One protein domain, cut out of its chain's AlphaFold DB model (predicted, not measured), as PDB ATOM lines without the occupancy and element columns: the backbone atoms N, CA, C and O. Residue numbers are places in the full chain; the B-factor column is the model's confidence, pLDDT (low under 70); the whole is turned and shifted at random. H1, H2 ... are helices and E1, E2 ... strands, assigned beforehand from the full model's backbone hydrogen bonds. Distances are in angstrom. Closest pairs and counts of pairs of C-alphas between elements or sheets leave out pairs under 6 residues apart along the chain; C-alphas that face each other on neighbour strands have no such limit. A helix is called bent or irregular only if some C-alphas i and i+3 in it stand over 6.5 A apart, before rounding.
ATOM      1  N   ALA A  40     -18.587  12.952  90.693       95.50
ATOM      2  CA  ALA A  40     -18.980  12.009  91.728       95.50
ATOM      3  C   ALA A  40     -20.436  12.207  92.159       95.50
ATOM      4  O   ALA A  40     -20.928  13.332  92.283       95.50
ATOM      5  N   HIS A  41     -21.088  11.101  92.495       95.69
ATOM      6  CA  HIS A  41     -22.362  11.097  93.197       95.69
ATOM      7  C   HIS A  41     -22.157  10.799  94.686       95.69
ATOM      8  O   HIS A  41     -21.147  10.244  95.117       95.69
ATOM      9  N   SER A  42     -23.130  11.170  95.509       93.25
ATOM     10  CA  SER A  42     -23.207  10.768  96.907       93.25
ATOM     11  C   SER A  42     -23.679   9.313  97.029       93.25
ATOM     12  O   SER A  42     -24.185   8.704  96.086       93.25
ATOM     13  N   ARG A  43     -23.620   8.763  98.249       91.12
ATOM     14  CA  ARG A  43     -24.237   7.465  98.590       91.12
ATOM     15  C   ARG A  43     -25.770   7.466  98.548       91.12
ATOM     16  O   ARG A  43     -26.367   6.450  98.886       91.12
ATOM     17  N   THR A  44     -26.392   8.594  98.217       90.69
ATOM     18  CA  THR A  44     -27.838   8.724  98.000       90.69
ATOM     19  C   THR A  44     -28.159   9.012  96.530       90.69
ATOM     20  O   THR A  44     -29.277   9.417  96.238       90.69
ATOM     21  N   GLY A  45     -27.182   8.887  95.623       91.38
ATOM     22  CA  GLY A  45     -27.350   9.135  94.189       91.38
ATOM     23  C   GLY A  45     -27.394  10.612  93.789       91.38
ATOM     24  O   GLY A  45     -27.576  10.912  92.618       91.38
ATOM     25  N   LYS A  46     -27.200  11.557  94.722       93.88
ATOM     26  CA  LYS A  46     -27.184  12.993  94.396       93.88
ATOM     27  C   LYS A  46     -25.825  13.395  93.834       93.88
ATOM     28  O   LYS A  46     -24.799  13.045  94.411       93.88
ATOM     29  N   ARG A  47     -25.803  14.161  92.743       95.00
ATOM     30  CA  ARG A  47     -24.568  14.694  92.152       95.00
ATOM     31  C   ARG A  47     -23.840  15.620  93.128       95.00
ATOM     32  O   ARG A  47     -24.466  16.420  93.822       95.00
ATOM     33  N   CYS A  48     -22.514  15.526  93.181       95.50
ATOM     34  CA  CYS A  48     -21.693  16.462  93.934       95.50
ATOM     35  C   CYS A  48     -21.748  17.849  93.271       95.50
ATOM     36  O   CYS A  48     -21.329  18.011  92.130       95.50
ATOM     37  N   ALA A  49     -22.246  18.852  93.995       95.50
ATOM     38  CA  ALA A  49     -22.392  20.219  93.489       95.50
ATOM     39  C   ALA A  49     -21.100  21.054  93.560       95.50
ATOM     40  O   ALA A  49     -21.112  22.232  93.226       95.50
ATOM     41  N   ARG A  50     -19.990  20.476  94.039       96.81
ATOM     42  CA  ARG A  50     -18.748  21.231  94.214       96.81
ATOM     43  C   ARG A  50     -18.107  21.531  92.859       96.81
ATOM     44  O   ARG A  50     -17.973  20.591  92.060       96.81
ATOM     45  N   PRO A  51     -17.667  22.780  92.628       96.50
ATOM     46  CA  PRO A  51     -16.875  23.103  91.457       96.50
ATOM     47  C   PRO A  51     -15.552  22.332  91.489       96.50
ATOM     48  O   PRO A  51     -15.026  21.965  92.545       96.50
ATOM     49  N   VAL A  52     -15.036  22.046  90.302       96.06
ATOM     50  CA  VAL A  52     -13.713  21.477  90.083       96.06
ATOM     51  C   VAL A  52     -12.792  22.618  89.693       96.06
ATOM     52  O   VAL A  52     -13.005  23.273  88.674       96.06
ATOM     53  N   HIS A  53     -11.757  22.831  90.498       90.44
ATOM     54  CA  HIS A  53     -10.724  23.814  90.215       90.44
ATOM     55  C   HIS A  53      -9.536  23.156  89.512       90.44
ATOM     56  O   HIS A  53      -9.231  21.980  89.729       90.44
ATOM     57  N   SER A  54      -8.878  23.931  88.654       87.38
ATOM     58  CA  SER A  54      -7.599  23.545  88.068       87.38
ATOM     59  C   SER A  54      -6.519  23.533  89.145       87.38
ATOM     60  O   SER A  54      -6.466  24.451  89.961       87.38
ATOM     61  N   ARG A  55      -5.676  22.496  89.162       86.19
ATOM     62  CA  ARG A  55      -4.628  22.332  90.190       86.19
ATOM     63  C   ARG A  55      -3.262  22.833  89.746       86.19
ATOM     64  O   ARG A  55      -2.465  23.263  90.566       86.19
ATOM     65  N   GLU A  56      -2.999  22.771  88.445       83.38
ATOM     66  CA  GLU A  56      -1.695  23.088  87.851       83.38
ATOM     67  C   GLU A  56      -1.864  23.918  86.561       83.38
ATOM     68  O   GLU A  56      -1.095  23.776  85.622       83.38
ATOM     69  N   GLY A  57      -2.920  24.735  86.433       80.88
ATOM     70  CA  GLY A  57      -3.214  25.431  85.163       80.88
ATOM     71  C   GLY A  57      -3.617  24.474  84.024       80.88
ATOM     72  O   GLY A  57      -3.469  24.768  82.834       80.88
ATOM     73  N   GLU A  58      -4.123  23.301  84.403       83.00
ATOM     74  CA  GLU A  58      -4.601  22.233  83.534       83.00
ATOM     75  C   GLU A  58      -5.665  22.762  82.553       83.00
ATOM     76  O   GLU A  58      -6.598  23.440  82.992       83.00
ATOM     77  N   PRO A  59      -5.587  22.432  81.245       81.38
ATOM     78  CA  PRO A  59      -6.608  22.825  80.270       81.38
ATOM     79  C   PRO A  59      -7.986  22.257  80.603       81.38
ATOM     80  O   PRO A  59      -9.002  22.909  80.380       81.38
ATOM     81  N   ILE A  60      -8.003  21.018  81.093       87.62
ATOM     82  CA  ILE A  60      -9.187  20.322  81.576       87.62
ATOM     83  C   ILE A  60      -8.762  19.604  82.859       87.62
ATOM     84  O   ILE A  60      -7.941  18.683  82.775       87.62
ATOM     85  N   PRO A  61      -9.266  20.012  84.034       92.00
ATOM     86  CA  PRO A  61      -8.904  19.357  85.280       92.00
ATOM     87  C   PRO A  61      -9.511  17.958  85.370       92.00
ATOM     88  O   PRO A  61     -10.521  17.654  84.725       92.00
ATOM     89  N   VAL A  62      -8.922  17.098  86.208       94.38
ATOM     90  CA  VAL A  62      -9.550  15.818  86.576       94.38
ATOM     91  C   VAL A  62     -10.935  16.123  87.164       94.38
ATOM     92  O   VAL A  62     -11.002  16.916  88.106       94.38
ATOM     93  N   PRO A  63     -12.029  15.517  86.656       95.94
ATOM     94  CA  PRO A  63     -13.405  15.954  86.909       95.94
ATOM     95  C   PRO A  63     -13.946  15.567  88.300       95.94
ATOM     96  O   PRO A  63     -15.111  15.209  88.467       95.94
ATOM     97  N   TYR A  64     -13.109  15.658  89.330       95.81
ATOM     98  CA  TYR A  64     -13.447  15.416  90.723       95.81
ATOM     99  C   TYR A  64     -12.929  16.560  91.595       95.81
ATOM    100  O   TYR A  64     -11.785  16.994  91.460       95.81
ATOM    101  N   CYS A  65     -13.765  17.033  92.523       95.06
ATOM    102  CA  CYS A  65     -13.321  17.951  93.574       95.06
ATOM    103  C   CYS A  65     -12.347  17.245  94.533       95.06
ATOM    104  O   CYS A  65     -12.378  16.015  94.648       95.06
ATOM    105  N   ASP A  66     -11.537  18.001  95.276       92.88
ATOM    106  CA  ASP A  66     -10.471  17.439  96.126       92.88
ATOM    107  C   ASP A  66     -10.986  16.433  97.159       92.88
ATOM    108  O   ASP A  66     -10.387  15.378  97.362       92.88
ATOM    109  N   ARG A  67     -12.174  16.678  97.731       92.81
ATOM    110  CA  ARG A  67     -12.818  15.724  98.650       92.81
ATOM    111  C   ARG A  67     -13.079  14.366  97.998       92.81
ATOM    112  O   ARG A  67     -12.921  13.337  98.650       92.81
ATOM    113  N   CYS A  68     -13.554  14.348  96.757       92.69
ATOM    114  CA  CYS A  68     -13.861  13.096  96.064       92.69
ATOM    115  C   CYS A  68     -12.588  12.431  95.536       92.69
ATOM    116  O   CYS A  68     -12.501  11.208  95.560       92.69
ATOM    117  N   LEU A  69     -11.602  13.230  95.122       89.62
ATOM    118  CA  LEU A  69     -10.341  12.761  94.560       89.62
ATOM    119  C   LEU A  69      -9.426  12.103  95.610       89.62
ATOM    120  O   LEU A  69      -8.794  11.086  95.315       89.62
ATOM    121  N   HIS A  70      -9.383  12.658  96.827       85.81
ATOM    122  CA  HIS A  70      -8.539  12.178  97.933       85.81
ATOM    123  C   HIS A  70      -9.298  11.407  99.019       85.81
ATOM    124  O   HIS A  70      -8.678  10.749  99.849       85.81
ATOM    125  N   GLY A  71     -10.629  11.496  99.040       85.19
ATOM    126  CA  GLY A  71     -11.454  10.933 100.104       85.19
ATOM    127  C   GLY A  71     -12.448   9.899  99.598       85.19
ATOM    128  O   GLY A  71     -12.149   8.715  99.482       85.19
ATOM    129  N   SER A  72     -13.686  10.337  99.368       82.88
ATOM    130  CA  SER A  72     -14.838   9.430  99.289       82.88
ATOM    131  C   SER A  72     -15.013   8.689  97.961       82.88
ATOM    132  O   SER A  72     -15.844   7.781  97.905       82.88
ATOM    133  N   GLY A  73     -14.311   9.092  96.897       88.94
ATOM    134  CA  GLY A  73     -14.555   8.607  95.537       88.94
ATOM    135  C   GLY A  73     -15.961   8.948  95.026       88.94
ATOM    136  O   GLY A  73     -16.583   9.923  95.469       88.94
ATOM    137  N   ASP A  74     -16.459   8.128  94.099       92.62
ATOM    138  CA  ASP A  74     -17.813   8.216  93.547       92.62
ATOM    139  C   ASP A  74     -18.783   7.276  94.282       92.62
ATOM    140  O   ASP A  74     -18.665   6.050  94.241       92.62
ATOM    141  N   GLY A  75     -19.776   7.858  94.953       91.88
ATOM    142  CA  GLY A  75     -20.789   7.147  95.722       91.88
ATOM    143  C   GLY A  75     -21.795   6.361  94.883       91.88
ATOM    144  O   GLY A  75     -22.436   5.468  95.444       91.88
ATOM    145  N   ALA A  76     -21.905   6.614  93.570       93.88
ATOM    146  CA  ALA A  76     -22.678   5.759  92.661       93.88
ATOM    147  C   ALA A  76     -22.033   4.383  92.448       93.88
ATOM    148  O   ALA A  76     -22.662   3.461  91.925       93.88
ATOM    149  N   LEU A  77     -20.794   4.223  92.905       93.94
ATOM    150  CA  LEU A  77     -20.023   3.004  92.813       93.94
ATOM    151  C   LEU A  77     -19.644   2.494  94.208       93.94
ATOM    152  O   LEU A  77     -19.804   3.152  95.247       93.94
ATOM    153  N   LYS A  78     -19.196   1.244  94.251       92.25
ATOM    154  CA  LYS A  78     -18.630   0.637  95.452       92.25
ATOM    155  C   LYS A  78     -17.596  -0.403  95.076       92.25
ATOM    156  O   LYS A  78     -17.737  -1.093  94.071       92.25
ATOM    157  N   VAL A  79     -16.605  -0.556  95.940       87.88
ATOM    158  CA  VAL A  79     -15.648  -1.652  95.843       87.88
ATOM    159  C   VAL A  79     -16.209  -2.836  96.625       87.88
ATOM    160  O   VAL A  79     -16.380  -2.766  97.843       87.88
ATOM    161  N   GLY A  80     -16.576  -3.892  95.907       79.44
ATOM    162  CA  GLY A  80     -17.035  -5.156  96.464       79.44
ATOM    163  C   GLY A  80     -15.859  -6.074  96.799       79.44
ATOM    164  O   GLY A  80     -14.857  -6.111  96.088       79.44
ATOM    165  N   GLY A  81     -15.987  -6.831  97.889       71.06
ATOM    166  CA  GLY A  81     -15.121  -7.976  98.156       71.06
ATOM    167  C   GLY A  81     -15.714  -9.241  97.543       71.06
ATOM    168  O   GLY A  81     -16.877  -9.566  97.800       71.06
ATOM    169  N   THR A  82     -14.922  -9.975  96.769       54.06
ATOM    170  CA  THR A  82     -15.244 -11.323  96.296       54.06
ATOM    171  C   THR A  82     -14.753 -12.325  97.346       54.06
ATOM    172  O   THR A  82     -13.572 -12.642  97.459       54.06
ATOM    173  N   LYS A  83     -15.660 -12.834  98.190       45.75
ATOM    174  CA  LYS A  83     -15.354 -14.024  98.999       45.75
ATOM    175  C   LYS A  83     -15.554 -15.246  98.105       45.75
ATOM    176  O   LYS A  83     -16.692 -15.583  97.786       45.75
ATOM    177  N   HIS A 132      -5.742 -13.338  96.814       31.64
ATOM    178  CA  HIS A 132      -6.953 -13.905  96.262       31.64
ATOM    179  C   HIS A 132      -6.681 -15.287  95.602       31.64
ATOM    180  O   HIS A 132      -5.642 -15.441  94.970       31.64
ATOM    181  N   LYS A 133      -7.592 -16.287  95.682       45.22
ATOM    182  CA  LYS A 133      -7.429 -17.562  94.924       45.22
ATOM    183  C   LYS A 133      -7.896 -17.558  93.448       45.22
ATOM    184  O   LYS A 133      -7.453 -18.414  92.708       45.22
ATOM    185  N   MET A 134      -8.712 -16.599  93.005       56.22
ATOM    186  CA  MET A 134      -8.873 -16.080  91.609       56.22
ATOM    187  C   MET A 134      -8.905 -14.511  91.351       56.22
ATOM    188  O   MET A 134      -7.849 -13.998  91.032       56.22
ATOM    189  N   PHE A 135      -9.956 -13.684  91.575       65.00
ATOM    190  CA  PHE A 135      -9.955 -12.196  91.380       65.00
ATOM    191  C   PHE A 135     -10.266 -11.258  92.589       65.00
ATOM    192  O   PHE A 135     -11.410 -11.147  93.020       65.00
ATOM    193  N   GLY A 136      -9.245 -10.531  93.086       82.12
ATOM    194  CA  GLY A 136      -9.170  -9.652  94.285       82.12
ATOM    195  C   GLY A 136     -10.400  -8.850  94.752       82.12
ATOM    196  O   GLY A 136     -11.213  -9.334  95.527       82.12
ATOM    197  N   LYS A 137     -10.440  -7.551  94.443       88.94
ATOM    198  CA  LYS A 137     -11.576  -6.647  94.707       88.94
ATOM    199  C   LYS A 137     -12.254  -6.357  93.369       88.94
ATOM    200  O   LYS A 137     -11.569  -6.382  92.352       88.94
ATOM    201  N   CYS A 138     -13.546  -6.037  93.372       91.75
ATOM    202  CA  CYS A 138     -14.269  -5.665  92.155       91.75
ATOM    203  C   CYS A 138     -14.966  -4.307  92.281       91.75
ATOM    204  O   CYS A 138     -15.434  -3.927  93.357       91.75
ATOM    205  N   LEU A 139     -15.062  -3.579  91.171       95.50
ATOM    206  CA  LEU A 139     -15.856  -2.361  91.066       95.50
ATOM    207  C   LEU A 139     -17.298  -2.705  90.704       95.50
ATOM    208  O   LEU A 139     -17.549  -3.415  89.735       95.50
ATOM    209  N   VAL A 140     -18.248  -2.187  91.476       95.88
ATOM    210  CA  VAL A 140     -19.662  -2.551  91.377       95.88
ATOM    211  C   VAL A 140     -20.539  -1.304  91.339       95.88
ATOM    212  O   VAL A 140     -20.335  -0.364  92.115       95.88
ATOM    213  N   ALA A 141     -21.571  -1.332  90.501       96.69
ATOM    214  CA  ALA A 141     -22.604  -0.306  90.454       96.69
ATOM    215  C   ALA A 141     -23.464  -0.313  91.736       96.69
ATOM    216  O   ALA A 141     -23.996  -1.350  92.149       96.69
ATOM    217  N   ARG A 142     -23.616   0.837  92.407       95.06
ATOM    218  CA  ARG A 142     -24.515   0.979  93.574       95.06
ATOM    219  C   ARG A 142     -25.968   1.222  93.160       95.06
ATOM    220  O   ARG A 142     -26.871   0.852  93.914       95.06
ATOM    221  N   TYR A 143     -26.154   1.811  91.988       95.44
ATOM    222  CA  TYR A 143     -27.430   2.125  91.351       95.44
ATOM    223  C   TYR A 143     -27.438   1.572  89.935       95.44
ATOM    224  O   TYR A 143     -26.399   1.124  89.452       95.44
ATOM    225  N   ASP A 144     -28.591   1.632  89.283       96.38
ATOM    226  CA  ASP A 144     -28.647   1.467  87.839       96.38
ATOM    227  C   ASP A 144     -27.926   2.659  87.201       96.38
ATOM    228  O   ASP A 144     -28.264   3.818  87.451       96.38
ATOM    229  N   LEU A 145     -26.864   2.375  86.450       97.25
ATOM    230  CA  LEU A 145     -26.097   3.395  85.750       97.25
ATOM    231  C   LEU A 145     -26.583   3.467  84.304       97.25
ATOM    232  O   LEU A 145     -26.677   2.429  83.642       97.25
ATOM    233  N   PRO A 146     -26.842   4.666  83.774       97.06
ATOM    234  CA  PRO A 146     -27.219   4.821  82.378       97.06
ATOM    235  C   PRO A 146     -26.045   4.488  81.448       97.06
ATOM    236  O   PRO A 146     -24.870   4.556  81.829       97.06
ATOM    237  N   LYS A 147     -26.360   4.209  80.180       97.25
ATOM    238  CA  LYS A 147     -25.366   4.259  79.100       97.25
ATOM    239  C   LYS A 147     -24.770   5.665  79.036       97.25
ATOM    240  O   LYS A 147     -25.487   6.658  79.126       97.25
ATOM    241  N   GLY A 148     -23.460   5.761  78.848       96.88
ATOM    242  CA  GLY A 148     -22.779   7.049  78.813       96.88
ATOM    243  C   GLY A 148     -22.457   7.626  80.193       96.88
ATOM    244  O   GLY A 148     -21.975   8.755  80.256       96.88
ATOM    245  N   TYR A 149     -22.668   6.890  81.286       97.88
ATOM    246  CA  TYR A 149     -22.140   7.272  82.595       97.88
ATOM    247  C   TYR A 149     -20.614   7.387  82.518       97.88
ATOM    248  O   TYR A 149     -19.950   6.491  81.995       97.88
ATOM    249  N   ARG A 150     -20.061   8.508  82.986       97.44
ATOM    250  CA  ARG A 150     -18.637   8.837  82.865       97.44
ATOM    251  C   ARG A 150     -17.930   8.760  84.197       97.44
ATOM    252  O   ARG A 150     -18.443   9.174  85.233       97.44
ATOM    253  N   LEU A 151     -16.700   8.290  84.111       96.31
ATOM    254  CA  LEU A 151     -15.739   8.183  85.188       96.31
ATOM    255  C   LEU A 151     -14.428   8.777  84.682       96.31
ATOM    256  O   LEU A 151     -14.156   8.758  83.483       96.31
ATOM    257  N   ALA A 152     -13.596   9.285  85.579       95.56
ATOM    258  CA  ALA A 152     -12.171   9.349  85.292       95.56
ATOM    259  C   ALA A 152     -11.503   8.178  86.007       95.56
ATOM    260  O   ALA A 152     -11.876   7.879  87.137       95.56
ATOM    261  N   TYR A 153     -10.555   7.534  85.340       95.50
ATOM    262  CA  TYR A 153      -9.472   6.826  85.997       95.50
ATOM    263  C   TYR A 153      -8.399   7.868  86.289       95.50
ATOM    264  O   TYR A 153      -7.922   8.493  85.342       95.50
ATOM    265  N   TRP A 154      -8.016   8.086  87.542       94.19
ATOM    266  CA  TRP A 154      -7.007   9.086  87.901       94.19
ATOM    267  C   TRP A 154      -5.868   8.512  88.729       94.19
ATOM    268  O   TRP A 154      -6.000   7.530  89.460       94.19
ATOM    269  N   GLY A 155      -4.717   9.157  88.617       92.38
ATOM    270  CA  GLY A 155      -3.507   8.664  89.242       92.38
ATOM    271  C   GLY A 155      -2.391   9.685  89.264       92.38
ATOM    272  O   GLY A 155      -2.415  10.683  88.538       92.38
ATOM    273  N   PRO A 204      -2.774   4.795  90.035       90.50
ATOM    274  CA  PRO A 204      -3.801   5.070  91.038       90.50
ATOM    275  C   PRO A 204      -3.336   4.674  92.453       90.50
ATOM    276  O   PRO A 204      -4.073   4.781  93.433       90.50
ATOM    277  N   GLY A 205      -2.116   4.153  92.587       82.44
ATOM    278  CA  GLY A 205      -1.480   3.880  93.860       82.44
ATOM    279  C   GLY A 205      -1.500   5.128  94.736       82.44
ATOM    280  O   GLY A 205      -1.077   6.203  94.318       82.44
ATOM    281  N   LYS A 206      -1.998   4.966  95.967       76.56
ATOM    282  CA  LYS A 206      -2.192   6.047  96.950       76.56
ATOM    283  C   LYS A 206      -3.249   7.092  96.557       76.56
ATOM    284  O   LYS A 206      -3.351   8.114  97.228       76.56
ATOM    285  N   THR A 207      -4.064   6.841  95.531       82.06
ATOM    286  CA  THR A 207      -5.249   7.653  95.225       82.06
ATOM    287  C   THR A 207      -6.526   6.942  95.676       82.06
ATOM    288  O   THR A 207      -6.528   5.741  95.961       82.06
ATOM    289  N   ALA A 208      -7.634   7.686  95.744       83.62
ATOM    290  CA  ALA A 208      -8.964   7.121  95.967       83.62
ATOM    291  C   ALA A 208      -9.631   6.645  94.658       83.62
ATOM    292  O   ALA A 208     -10.855   6.500  94.618       83.62
ATOM    293  N   ASP A 209      -8.856   6.431  93.583       90.62
ATOM    294  CA  ASP A 209      -9.392   5.976  92.302       90.62
ATOM    295  C   ASP A 209     -10.055   4.613  92.460       90.62
ATOM    296  O   ASP A 209      -9.455   3.648  92.927       90.62
ATOM    297  N   ILE A 210     -11.324   4.529  92.091       92.69
ATOM    298  CA  ILE A 210     -12.090   3.289  92.209       92.69
ATOM    299  C   ILE A 210     -12.096   2.487  90.906       92.69
ATOM    300  O   ILE A 210     -12.413   1.297  90.933       92.69
ATOM    301  N   VAL A 211     -11.732   3.106  89.778       94.50
ATOM    302  CA  VAL A 211     -11.675   2.445  88.468       94.50
ATOM    303  C   VAL A 211     -10.565   1.391  88.443       94.50
ATOM    304  O   VAL A 211     -10.733   0.368  87.787       94.50
ATOM    305  N   GLN A 212      -9.515   1.543  89.260       92.12
ATOM    306  CA  GLN A 212      -8.470   0.532  89.483       92.12
ATOM    307  C   GLN A 212      -9.005  -0.843  89.930       92.12
ATOM    308  O   GLN A 212      -8.286  -1.836  89.848       92.12
ATOM    309  N   PHE A 213     -10.245  -0.920  90.433       93.19
ATOM    310  CA  PHE A 213     -10.884  -2.173  90.857       93.19
ATOM    311  C   PHE A 213     -11.807  -2.786  89.796       93.19
ATOM    312  O   PHE A 213     -12.433  -3.814  90.053       93.19
ATOM    313  N   ALA A 214     -11.952  -2.164  88.629       94.69
ATOM    314  CA  ALA A 214     -12.742  -2.721  87.544       94.69
ATOM    315  C   ALA A 214     -11.964  -3.796  86.802       94.69
ATOM    316  O   ALA A 214     -10.948  -3.485  86.200       94.69
ATOM    317  N   ALA A 215     -12.465  -5.027  86.817       93.12
ATOM    318  CA  ALA A 215     -11.757  -6.181  86.286       93.12
ATOM    319  C   ALA A 215     -11.797  -6.283  84.748       93.12
ATOM    320  O   ALA A 215     -12.668  -5.728  84.073       93.12
ATOM    321  N   CYS A 216     -10.868  -7.071  84.203       93.88
ATOM    322  CA  CYS A 216     -10.905  -7.511  82.814       93.88
ATOM    323  C   CYS A 216     -11.926  -8.643  82.652       93.88
ATOM    324  O   CYS A 216     -11.887  -9.588  83.444       93.88
ATOM    325  N   PRO A 217     -12.818  -8.597  81.645       94.56
ATOM    326  CA  PRO A 217     -13.810  -9.648  81.449       94.56
ATOM    327  C   PRO A 217     -13.160 -10.996  81.131       94.56
ATOM    328  O   PRO A 217     -12.199 -11.065  80.352       94.56
ATOM    329  N   GLY A 218     -13.723 -12.077  81.664       92.44
ATOM    330  CA  GLY A 218     -13.335 -13.444  81.335       92.44
ATOM    331  C   GLY A 218     -13.729 -13.898  79.924       92.44
ATOM    332  O   GLY A 218     -14.162 -13.090  79.093       92.44
ATOM    333  N   PRO A 219     -13.531 -15.187  79.600       91.81
ATOM    334  CA  PRO A 219     -13.837 -15.732  78.280       91.81
ATOM    335  C   PRO A 219     -15.326 -15.651  77.916       91.81
ATOM    336  O   PRO A 219     -15.642 -15.368  76.760       91.81
ATOM    337  N   ASN A 220     -16.238 -15.837  78.877       94.75
ATOM    338  CA  ASN A 220     -17.688 -15.803  78.627       94.75
ATOM    339  C   ASN A 220     -18.312 -14.424  78.878       94.75
ATOM    340  O   ASN A 220     -19.488 -14.197  78.586       94.75
ATOM    341  N   GLU A 221     -17.521 -13.492  79.393       95.12
ATOM    342  CA  GLU A 221     -17.945 -12.153  79.772       95.12
ATOM    343  C   GLU A 221     -17.512 -11.119  78.732       95.12
ATOM    344  O   GLU A 221     -16.642 -11.346  77.880       95.12
ATOM    345  N   ARG A 222     -18.119  -9.940  78.815       95.81
ATOM    346  CA  ARG A 222     -17.771  -8.786  77.985       95.81
ATOM    347  C   ARG A 222     -17.546  -7.544  78.835       95.81
ATOM    348  O   ARG A 222     -17.863  -7.511  80.016       95.81
ATOM    349  N   GLN A 223     -16.961  -6.517  78.237       97.25
ATOM    350  CA  GLN A 223     -16.855  -5.215  78.887       97.25
ATOM    351  C   GLN A 223     -18.195  -4.472  78.817       97.25
ATOM    352  O   GLN A 223     -18.920  -4.602  77.830       97.25
ATOM    353  N   ASN A 224     -18.493  -3.673  79.839       97.88
ATOM    354  CA  ASN A 224     -19.618  -2.726  79.866       97.88
ATOM    355  C   ASN A 224     -19.156  -1.272  80.029       97.88
ATOM    356  O   ASN A 224     -19.971  -0.347  80.023       97.88
ATOM    357  N   MET A 225     -17.845  -1.050  80.102       97.69
ATOM    358  CA  MET A 225     -17.236   0.262  79.969       97.69
ATOM    359  C   MET A 225     -15.926   0.188  79.188       97.69
ATOM    360  O   MET A 225     -15.328  -0.875  79.025       97.69
ATOM    361  N   ARG A 226     -15.482   1.340  78.692       96.44
ATOM    362  CA  ARG A 226     -14.214   1.490  77.974       96.44
ATOM    363  C   ARG A 226     -13.571   2.827  78.300       96.44
ATOM    364  O   ARG A 226     -14.279   3.775  78.644       96.44
ATOM    365  N   SER A 227     -12.260   2.913  78.122       94.56
ATOM    366  CA  SER A 227     -11.580   4.200  78.044       94.56
ATOM    367  C   SER A 227     -11.961   4.940  76.758       94.56
ATOM    368  O   SER A 227     -12.368   4.344  75.752       94.56
ATOM    369  N   THR A 228     -11.846   6.261  76.789       91.62
ATOM    370  CA  THR A 228     -11.916   7.113  75.599       91.62
ATOM    371  C   THR A 228     -10.561   7.779  75.362       91.62
ATOM    372  O   THR A 228      -9.602   7.521  76.081       91.62
ATOM    373  N   PHE A 229     -10.461   8.640  74.351       86.31
ATOM    374  CA  PHE A 229      -9.278   9.477  74.126       86.31
ATOM    375  C   PHE A 229      -9.392  10.856  74.793       86.31
ATOM    376  O   PHE A 229      -8.688  11.789  74.415       86.31
ATOM    377  N   GLN A 230     -10.300  11.010  75.762       89.44
ATOM    378  CA  GLN A 230     -10.400  12.221  76.562       89.44
ATOM    379  C   GLN A 230      -9.480  12.110  77.781       89.44
ATOM    380  O   GLN A 230      -9.681  11.268  78.657       89.44
ATOM    381  N   TYR A 231      -8.494  12.998  77.832       90.56
ATOM    382  CA  TYR A 231      -7.512  13.084  78.906       90.56
ATOM    383  C   TYR A 231      -7.743  14.339  79.757       90.56
ATOM    384  O   TYR A 231      -8.283  15.340  79.277       90.56
ATOM    385  N   TYR A 232      -7.307  14.266  81.010       91.31
ATOM    386  CA  TYR A 232      -7.390  15.312  82.024       91.31
ATOM    387  C   TYR A 232      -6.022  15.557  82.656       91.31
ATOM    388  O   TYR A 232      -5.212  14.634  82.778       91.31
ATOM    389  N   GLY A 233      -5.804  16.784  83.112       88.50
ATOM    390  CA  GLY A 233      -4.543  17.230  83.690       88.50
ATOM    391  C   GLY A 233      -3.524  17.708  82.657       88.50
ATOM    392  O   GLY A 233      -3.792  17.763  81.452       88.50
ATOM    393  N   LEU A 234      -2.342  18.100  83.132       81.12
ATOM    394  CA  LEU A 234      -1.252  18.562  82.273       81.12
ATOM    395  C   LEU A 234      -0.479  17.406  81.629       81.12
ATOM    396  O   LEU A 234      -0.263  16.343  82.217       81.12
ATOM    397  N   ARG A 235       0.059  17.645  80.426       75.50
ATOM    398  CA  ARG A 235       1.151  16.821  79.890       75.50
ATOM    399  C   ARG A 235       2.352  16.975  80.835       75.50
ATOM    400  O   ARG A 235       2.780  18.092  81.079       75.50
ATOM    401  N   ASN A 236       2.840  15.864  81.390       76.81
ATOM    402  CA  ASN A 236       3.899  15.818  82.410       76.81
ATOM    403  C   ASN A 236       3.588  16.525  83.754       76.81
ATOM    404  O   ASN A 236       4.512  16.764  84.522       76.81
ATOM    405  N   GLY A 237       2.314  16.791  84.080       83.56
ATOM    406  CA  GLY A 237       1.909  17.243  85.425       83.56
ATOM    407  C   GLY A 237       2.067  16.161  86.499       83.56
ATOM    408  O   GLY A 237       2.464  15.035  86.187       83.56
ATOM    409  N   LYS A 238       1.725  16.478  87.756       88.25
ATOM    410  CA  LYS A 238       1.801  15.527  88.886       88.25
ATOM    411  C   LYS A 238       0.646  14.533  88.887       88.25
ATOM    412  O   LYS A 238       0.825  13.371  89.253       88.25
ATOM    413  N   ILE A 239      -0.531  14.983  88.463       90.19
ATOM    414  CA  ILE A 239      -1.752  14.183  88.379       90.19
ATOM    415  C   ILE A 239      -2.283  14.174  86.945       90.19
ATOM    416  O   ILE A 239      -2.009  15.061  86.138       90.19
ATOM    417  N   GLY A 240      -3.021  13.129  86.594       91.88
ATOM    418  CA  GLY A 240      -3.798  13.108  85.364       91.88
ATOM    419  C   GLY A 240      -5.016  12.214  85.494       91.88
ATOM    420  O   GLY A 240      -5.220  11.548  86.515       91.88
ATOM    421  N   GLY A 241      -5.826  12.189  84.442       93.62
ATOM    422  CA  GLY A 241      -6.974  11.298  84.389       93.62
ATOM    423  C   GLY A 241      -7.380  10.913  82.976       93.62
ATOM    424  O   GLY A 241      -7.286  11.719  82.057       93.62
ATOM    425  N   LEU A 242      -7.837   9.679  82.805       94.25
ATOM    426  CA  LEU A 242      -8.371   9.147  81.557       94.25
ATOM    427  C   LEU A 242      -9.880   8.963  81.693       94.25
ATOM    428  O   LEU A 242     -10.344   8.375  82.667       94.25
ATOM    429  N   GLU A 243     -10.657   9.450  80.730       95.62
ATOM    430  CA  GLU A 243     -12.103   9.231  80.727       95.62
ATOM    431  C   GLU A 243     -12.430   7.756  80.469       95.62
ATOM    432  O   GLU A 243     -11.965   7.150  79.504       95.62
ATOM    433  N   PHE A 244     -13.304   7.216  81.311       97.50
ATOM    434  CA  PHE A 244     -14.011   5.963  81.108       97.50
ATOM    435  C   PHE A 244     -15.498   6.248  80.936       97.50
ATOM    436  O   PHE A 244     -16.050   7.165  81.545       97.50
ATOM    437  N   VAL A 245     -16.157   5.447  80.105       97.81
ATOM    438  CA  VAL A 245     -17.581   5.595  79.814       97.81
ATOM    439  C   VAL A 245     -18.268   4.237  79.753       97.81
ATOM    440  O   VAL A 245     -17.736   3.301  79.148       97.81
ATOM    441  N   THR A 246     -19.453   4.123  80.355       98.19
ATOM    442  CA  THR A 246     -20.310   2.943  80.182       98.19
ATOM    443  C   THR A 246     -20.846   2.902  78.752       98.19
ATOM    444  O   THR A 246     -21.336   3.900  78.216       98.19
ATOM    445  N   ILE A 247     -20.743   1.746  78.098       97.75
ATOM    446  CA  ILE A 247     -21.187   1.571  76.701       97.75
ATOM    447  C   ILE A 247     -22.638   1.090  76.598       97.75
ATOM    448  O   ILE A 247     -23.225   1.103  75.518       97.75
ATOM    449  N   GLU A 248     -23.228   0.743  77.736       97.06
ATOM    450  CA  GLU A 248     -24.589   0.248  77.907       97.06
ATOM    451  C   GLU A 248     -25.106   0.599  79.314       97.06
ATOM    452  O   GLU A 248     -24.305   1.006  80.165       97.06
ATOM    453  N   PRO A 249     -26.415   0.452  79.586       97.69
ATOM    454  CA  PRO A 249     -26.931   0.506  80.948       97.69
ATOM    455  C   PRO A 249     -26.308  -0.590  81.824       97.69
ATOM    456  O   PRO A 249     -26.215  -1.745  81.411       97.69
ATOM    457  N   VAL A 250     -25.896  -0.242  83.044       97.69
ATOM    458  CA  VAL A 250     -25.297  -1.176  84.009       97.69
ATOM    459  C   VAL A 250     -26.236  -1.318  85.205       97.69
ATOM    460  O   VAL A 250     -26.332  -0.377  85.996       97.69
ATOM    461  N   PRO A 251     -26.912  -2.467  85.379       96.75
ATOM    462  CA  PRO A 251     -27.820  -2.660  86.501       96.75
ATOM    463  C   PRO A 251     -27.104  -2.579  87.849       96.75
ATOM    464  O   PRO A 251     -25.934  -2.961  87.986       96.75
ATOM    465  N   LYS A 252     -27.834  -2.166  88.880       95.56
ATOM    466  CA  LYS A 252     -27.378  -2.172  90.268       95.56
ATOM    467  C   LYS A 252     -26.789  -3.529  90.653       95.56
ATOM    468  O   LYS A 252     -27.327  -4.583  90.337       95.56
ATOM    469  N   ASN A 253     -25.706  -3.489  91.428       95.06
ATOM    470  CA  ASN A 253     -24.909  -4.642  91.849       95.06
ATOM    471  C   ASN A 253     -24.177  -5.385  90.716       95.06
ATOM    472  O   ASN A 253     -23.544  -6.395  91.002       95.06
ATOM    473  N   THR A 254     -24.166  -4.885  89.482       95.69
ATOM    474  CA  THR A 254     -23.358  -5.461  88.394       95.69
ATOM    475  C   THR A 254     -21.920  -4.942  88.454       95.69
ATOM    476  O   THR A 254     -21.682  -3.786  88.826       95.69
ATOM    477  N   GLN A 255     -20.948  -5.793  88.118       96.88
ATOM    478  CA  GLN A 255     -19.542  -5.400  88.020       96.88
ATOM    479  C   GLN A 255     -19.307  -4.482  86.818       96.88
ATOM    480  O   GLN A 255     -19.857  -4.710  85.739       96.88
ATOM    481  N   LEU A 256     -18.460  -3.466  86.989       97.69
ATOM    482  CA  LEU A 256     -17.936  -2.679  85.876       97.69
ATOM    483  C   LEU A 256     -16.648  -3.327  85.372       97.69
ATOM    484  O   LEU A 256     -15.714  -3.525  86.149       97.69
ATOM    485  N   LEU A 257     -16.608  -3.625  84.076       96.88
ATOM    486  CA  LEU A 257     -15.512  -4.326  83.415       96.88
ATOM    487  C   LEU A 257     -15.005  -3.527  82.217       96.88
ATOM    488  O   LEU A 257     -15.809  -3.014  81.432       96.88
ATOM    489  N   HIS A 258     -13.684  -3.480  82.044       95.88
ATOM    490  CA  HIS A 258     -13.037  -2.927  80.854       95.88
ATOM    491  C   HIS A 258     -11.949  -3.864  80.336       95.88
ATOM    492  O   HIS A 258     -11.352  -4.630  81.084       95.88
ATOM    493  N   TRP A 259     -11.685  -3.815  79.036       94.19
ATOM    494  CA  TRP A 259     -10.654  -4.640  78.423       94.19
ATOM    495  C   TRP A 259      -9.240  -4.132  78.729       94.19
ATOM    496  O   TRP A 259      -8.924  -2.981  78.441       94.19
ATOM    497  N   TYR A 260      -8.381  -5.003  79.268       90.62
ATOM    498  CA  TYR A 260      -6.985  -4.668  79.600       90.62
ATOM    499  C   TYR A 260      -6.011  -4.834  78.423       90.62
ATOM    500  O   TYR A 260      -4.847  -4.459  78.527       90.62
ATOM    501  N   GLY A 261      -6.464  -5.421  77.312       87.56
ATOM    502  CA  GLY A 261      -5.599  -5.877  76.224       87.56
ATOM    503  C   GLY A 261      -5.489  -7.402  76.173       87.56
ATOM    504  O   GLY A 261      -5.696  -8.097  77.168       87.56
ATOM    505  N   SER A 262      -5.193  -7.929  74.984       83.62
ATOM    506  CA  SER A 262      -5.137  -9.374  74.717       83.62
ATOM    507  C   SER A 262      -3.984 -10.072  75.427       83.62
ATOM    508  O   SER A 262      -4.162 -11.196  75.888       83.62
ATOM    509  N   SER A 263      -2.836  -9.407  75.551       83.44
ATOM    510  CA  SER A 263      -1.623  -9.992  76.118       83.44
ATOM    511  C   SER A 263      -1.543  -9.909  77.645       83.44
ATOM    512  O   SER A 263      -0.765 -10.645  78.246       83.44
ATOM    513  N   TRP A 264      -2.376  -9.085  78.298       86.44
ATOM    514  CA  TRP A 264      -2.260  -8.796  79.735       86.44
ATOM    515  C   TRP A 264      -2.246 -10.067  80.600       86.44
ATOM    516  O   TRP A 264      -1.425 -10.200  81.507       86.44
ATOM    517  N   TRP A 265      -3.130 -11.021  80.290       84.19
ATOM    518  CA  TRP A 265      -3.251 -12.296  81.003       84.19
ATOM    519  C   TRP A 265      -2.052 -13.219  80.752       84.19
ATOM    520  O   TRP A 265      -1.461 -13.736  81.701       84.19
ATOM    521  N   SER A 266      -1.675 -13.406  79.482       84.50
ATOM    522  CA  SER A 266      -0.592 -14.312  79.082       84.50
ATOM    523  C   SER A 266       0.778 -13.820  79.541       84.50
ATOM    524  O   SER A 266       1.573 -14.622  80.018       84.50
ATOM    525  N   GLU A 267       1.031 -12.509  79.490       83.44
ATOM    526  CA  GLU A 267       2.272 -11.884  79.979       83.44
ATOM    527  C   GLU A 267       2.488 -12.080  81.486       83.44
ATOM    528  O   GLU A 267       3.611 -11.987  81.968       83.44
ATOM    529  N   ARG A 268       1.419 -12.362  82.240       81.56
ATOM    530  CA  ARG A 268       1.467 -12.633  83.685       81.56
ATOM    531  C   ARG A 268       1.421 -14.126  84.009       81.56
ATOM    532  O   ARG A 268       1.370 -14.490  85.181       81.56
ATOM    533  N   GLY A 269       1.381 -14.993  82.994       85.69
ATOM    534  CA  GLY A 269       1.195 -16.434  83.177       85.69
ATOM    535  C   GLY A 269      -0.150 -16.792  83.822       85.69
ATOM    536  O   GLY A 269      -0.268 -17.836  84.462       85.69
ATOM    537  N   ILE A 270      -1.167 -15.930  83.696       84.19
ATOM    538  CA  ILE A 270      -2.481 -16.130  84.316       84.19
ATOM    539  C   ILE A 270      -3.464 -16.631  83.262       84.19
ATOM    540  O   ILE A 270      -3.696 -15.989  82.236       84.19
ATOM    541  N   LYS A 271      -4.125 -17.756  83.547       86.44
ATOM    542  CA  LYS A 271      -5.250 -18.216  82.731       86.44
ATOM    543  C   LYS A 271      -6.437 -17.269  82.915       86.44
ATOM    544  O   LYS A 271      -6.939 -17.099  84.024       86.44
ATOM    545  N   ARG A 272      -6.909 -16.689  81.811       87.44
ATOM    546  CA  ARG A 272      -8.113 -15.850  81.788       87.44
ATOM    547  C   ARG A 272      -9.326 -16.648  82.277       87.44
ATOM    548  O   ARG A 272      -9.595 -17.731  81.759       87.44
ATOM    549  N   ALA A 273     -10.071 -16.098  83.233       89.50
ATOM    550  CA  ALA A 273     -11.306 -16.693  83.739       89.50
ATOM    551  C   ALA A 273     -12.372 -15.624  84.006       89.50
ATOM    552  O   ALA A 273     -12.059 -14.436  84.074       89.50
ATOM    553  N   ASP A 274     -13.623 -16.066  84.117       91.88
ATOM    554  CA  ASP A 274     -14.775 -15.215  84.416       91.88
ATOM    555  C   ASP A 274     -14.671 -14.641  85.837       91.88
ATOM    556  O   ASP A 274     -14.338 -15.351  86.793       91.88
ATOM    557  N   VAL A 275     -14.922 -13.337  85.964       90.56
ATOM    558  CA  VAL A 275     -14.767 -12.576  87.215       90.56
ATOM    559  C   VAL A 275     -16.104 -12.317  87.915       90.56
ATOM    560  O   VAL A 275     -16.148 -11.948  89.093       90.56
ATOM    561  N   GLY A 276     -17.207 -12.521  87.199       90.94
ATOM    562  CA  GLY A 276     -18.579 -12.465  87.665       90.94
ATOM    563  C   GLY A 276     -18.833 -13.400  88.843       90.94
ATOM    564  O   GLY A 276     -18.319 -14.511  88.933       90.94
ATOM    565  N   THR A 277     -19.678 -12.959  89.770       89.12
ATOM    566  CA  THR A 277     -20.145 -13.779  90.893       89.12
ATOM    567  C   THR A 277     -21.665 -13.755  90.951       89.12
ATOM    568  O   THR A 277     -22.291 -12.841  90.424       89.12
ATOM    569  N   LYS A 278     -22.281 -14.701  91.673       86.81
ATOM    570  CA  LYS A 278     -23.737 -14.667  91.917       86.81
ATOM    571  C   LYS A 278     -24.197 -13.350  92.553       86.81
ATOM    572  O   LYS A 278     -25.275 -12.862  92.248       86.81
ATOM    573  N   ARG A 279     -23.387 -12.788  93.459       86.94
ATOM    574  CA  ARG A 279     -23.717 -11.547  94.178       86.94
ATOM    575  C   ARG A 279     -23.473 -10.299  93.332       86.94
ATOM    576  O   ARG A 279     -24.214  -9.329  93.452       86.94
ATOM    577  N   PHE A 280     -22.402 -10.320  92.549       92.62
ATOM    578  CA  PHE A 280     -21.981  -9.233  91.678       92.62
ATOM    579  C   PHE A 280     -21.728  -9.817  90.288       92.62
ATOM    580  O   PHE A 280     -20.601 -10.254  90.024       92.62
ATOM    581  N   PRO A 281     -22.759  -9.926  89.435       94.06
ATOM    582  CA  PRO A 281     -22.610 -10.533  88.121       94.06
ATOM    583  C   PRO A 281     -21.773  -9.652  87.194       94.06
ATOM    584  O   PRO A 281     -21.678  -8.437  87.374       94.06
ATOM    585  N   ALA A 282     -21.174 -10.289  86.196       94.38
ATOM    586  CA  ALA A 282     -20.569  -9.639  85.046       94.38
ATOM    587  C   ALA A 282     -21.513  -9.760  83.839       94.38
ATOM    588  O   ALA A 282     -22.242 -10.750  83.735       94.38
ATOM    589  N   PRO A 283     -21.512  -8.791  82.911       95.25
ATOM    590  CA  PRO A 283     -22.247  -8.922  81.659       95.25
ATOM    591  C   PRO A 283     -21.677 -10.073  80.815       95.25
ATOM    592  O   PRO A 283     -20.471 -10.155  80.562       95.25
ATOM    593  N   LEU A 284     -22.563 -10.948  80.345       95.25
ATOM    594  CA  LEU A 284     -22.214 -12.079  79.488       95.25
ATOM    595  C   LEU A 284     -22.161 -11.667  78.014       95.25
ATOM    596  O   LEU A 284     -22.877 -10.760  77.574       95.25
ATOM    597  N   ARG A 285     -21.329 -12.364  77.237       92.69
ATOM    598  CA  ARG A 285     -21.369 -12.313  75.767       92.69
ATOM    599  C   ARG A 285     -22.728 -12.787  75.263       92.69
ATOM    600  O   ARG A 285     -23.338 -13.658  75.876       92.69
ATOM    601  N   GLU A 286     -23.175 -12.250  74.131       87.50
ATOM    602  CA  GLU A 286     -24.482 -12.584  73.544       87.50
ATOM    603  C   GLU A 286     -24.660 -14.088  73.338       87.50
ATOM    604  O   GLU A 286     -25.650 -14.645  73.794       87.50
ATOM    605  N   SER A 287     -23.639 -14.770  72.815       83.12
ATOM    606  CA  SER A 287     -23.628 -16.228  72.620       83.12
ATOM    607  C   SER A 287     -23.737 -17.064  73.903       83.12
ATOM    608  O   SER A 287     -23.830 -18.289  73.840       83.12
ATOM    609  N   LYS A 288     -23.676 -16.431  75.077       84.38
ATOM    610  CA  LYS A 288     -23.760 -17.071  76.396       84.38
ATOM    611  C   LYS A 288     -24.981 -16.619  77.200       84.38
ATOM    612  O   LYS A 288     -25.160 -17.099  78.318       84.38
ATOM    613  N   ARG A 289     -25.817 -15.728  76.655       76.06
ATOM    614  CA  ARG A 289     -27.121 -15.370  77.230       76.06
ATOM    615  C   ARG A 289     -28.087 -16.508  76.892       76.06
ATOM    616  O   ARG A 289     -28.635 -16.533  75.798       76.06
ATOM    617  N   LYS A 290     -28.183 -17.492  77.785       58.00
ATOM    618  CA  LYS A 290     -29.269 -18.478  77.766       58.00
ATOM    619  C   LYS A 290     -30.504 -17.880  78.419       58.00
ATOM    620  O   LYS A 290     -30.312 -17.152  79.421       58.00
TER     621      LYS A 290
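Overview. This is residues 40 to 83, 132 to 155 and 204 to 290 of the 290 residues of the protein "SET domain-containing protein" of Thalassiosira oceanica (UniProt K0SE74). With little regular structure, this is a loop-rich body holding two small separate sheets, three-stranded E3-E5-E4 and two-stranded E1-E2; H1 and residues 40 to 65 lie toward one end, residues 259 to 290 toward the other. The printed part has 155 residues, 39 in named elements, in the order H1 E1 E2 E3 E4 E5, mostly strand; both sheets are antiparallel. It is compact, with a radius of gyration of the C-alphas of 16.0 A and spans of 49 by 37 by 27 A.

Along the chain. H1, residues 66 to 72, begins at C-alpha 66 (-10.471, 17.439, 96.126) and is irregular: C-alphas 69 and 72 are 7.3 A apart. E1 is residues 77 to 81, E2 137 to 141, E3 150 to 155. E4, residues 225 to 232, bends by 78 degrees at residue 229. E5, residues 239 to 246, 23.2 A long, ends at C-alpha 246 (-20.310, 2.943, 80.182).

Arrangement. In H1, 2 of 3 O i to N i+4 pairs are within hydrogen-bond range. So are N 80 and O 138 of E1 and E2, 2.8 A. E2 and E3 are apart. In the strongly twisted larger sheet, N 153 and O 242 of the neighbours E3 and E5 are within hydrogen-bond range at 2.8 A, and so are N 228 and O 243 of the hairpin E4 and E5 at 2.9 A.

Size, cuts and confidence. Residues 84 to 131 and 156 to 203 are cut out, with C-alpha gaps of 8.8 A and 4.0 A. Residues 82 to 83, 132 to 135 and 290 have pLDDT under 70.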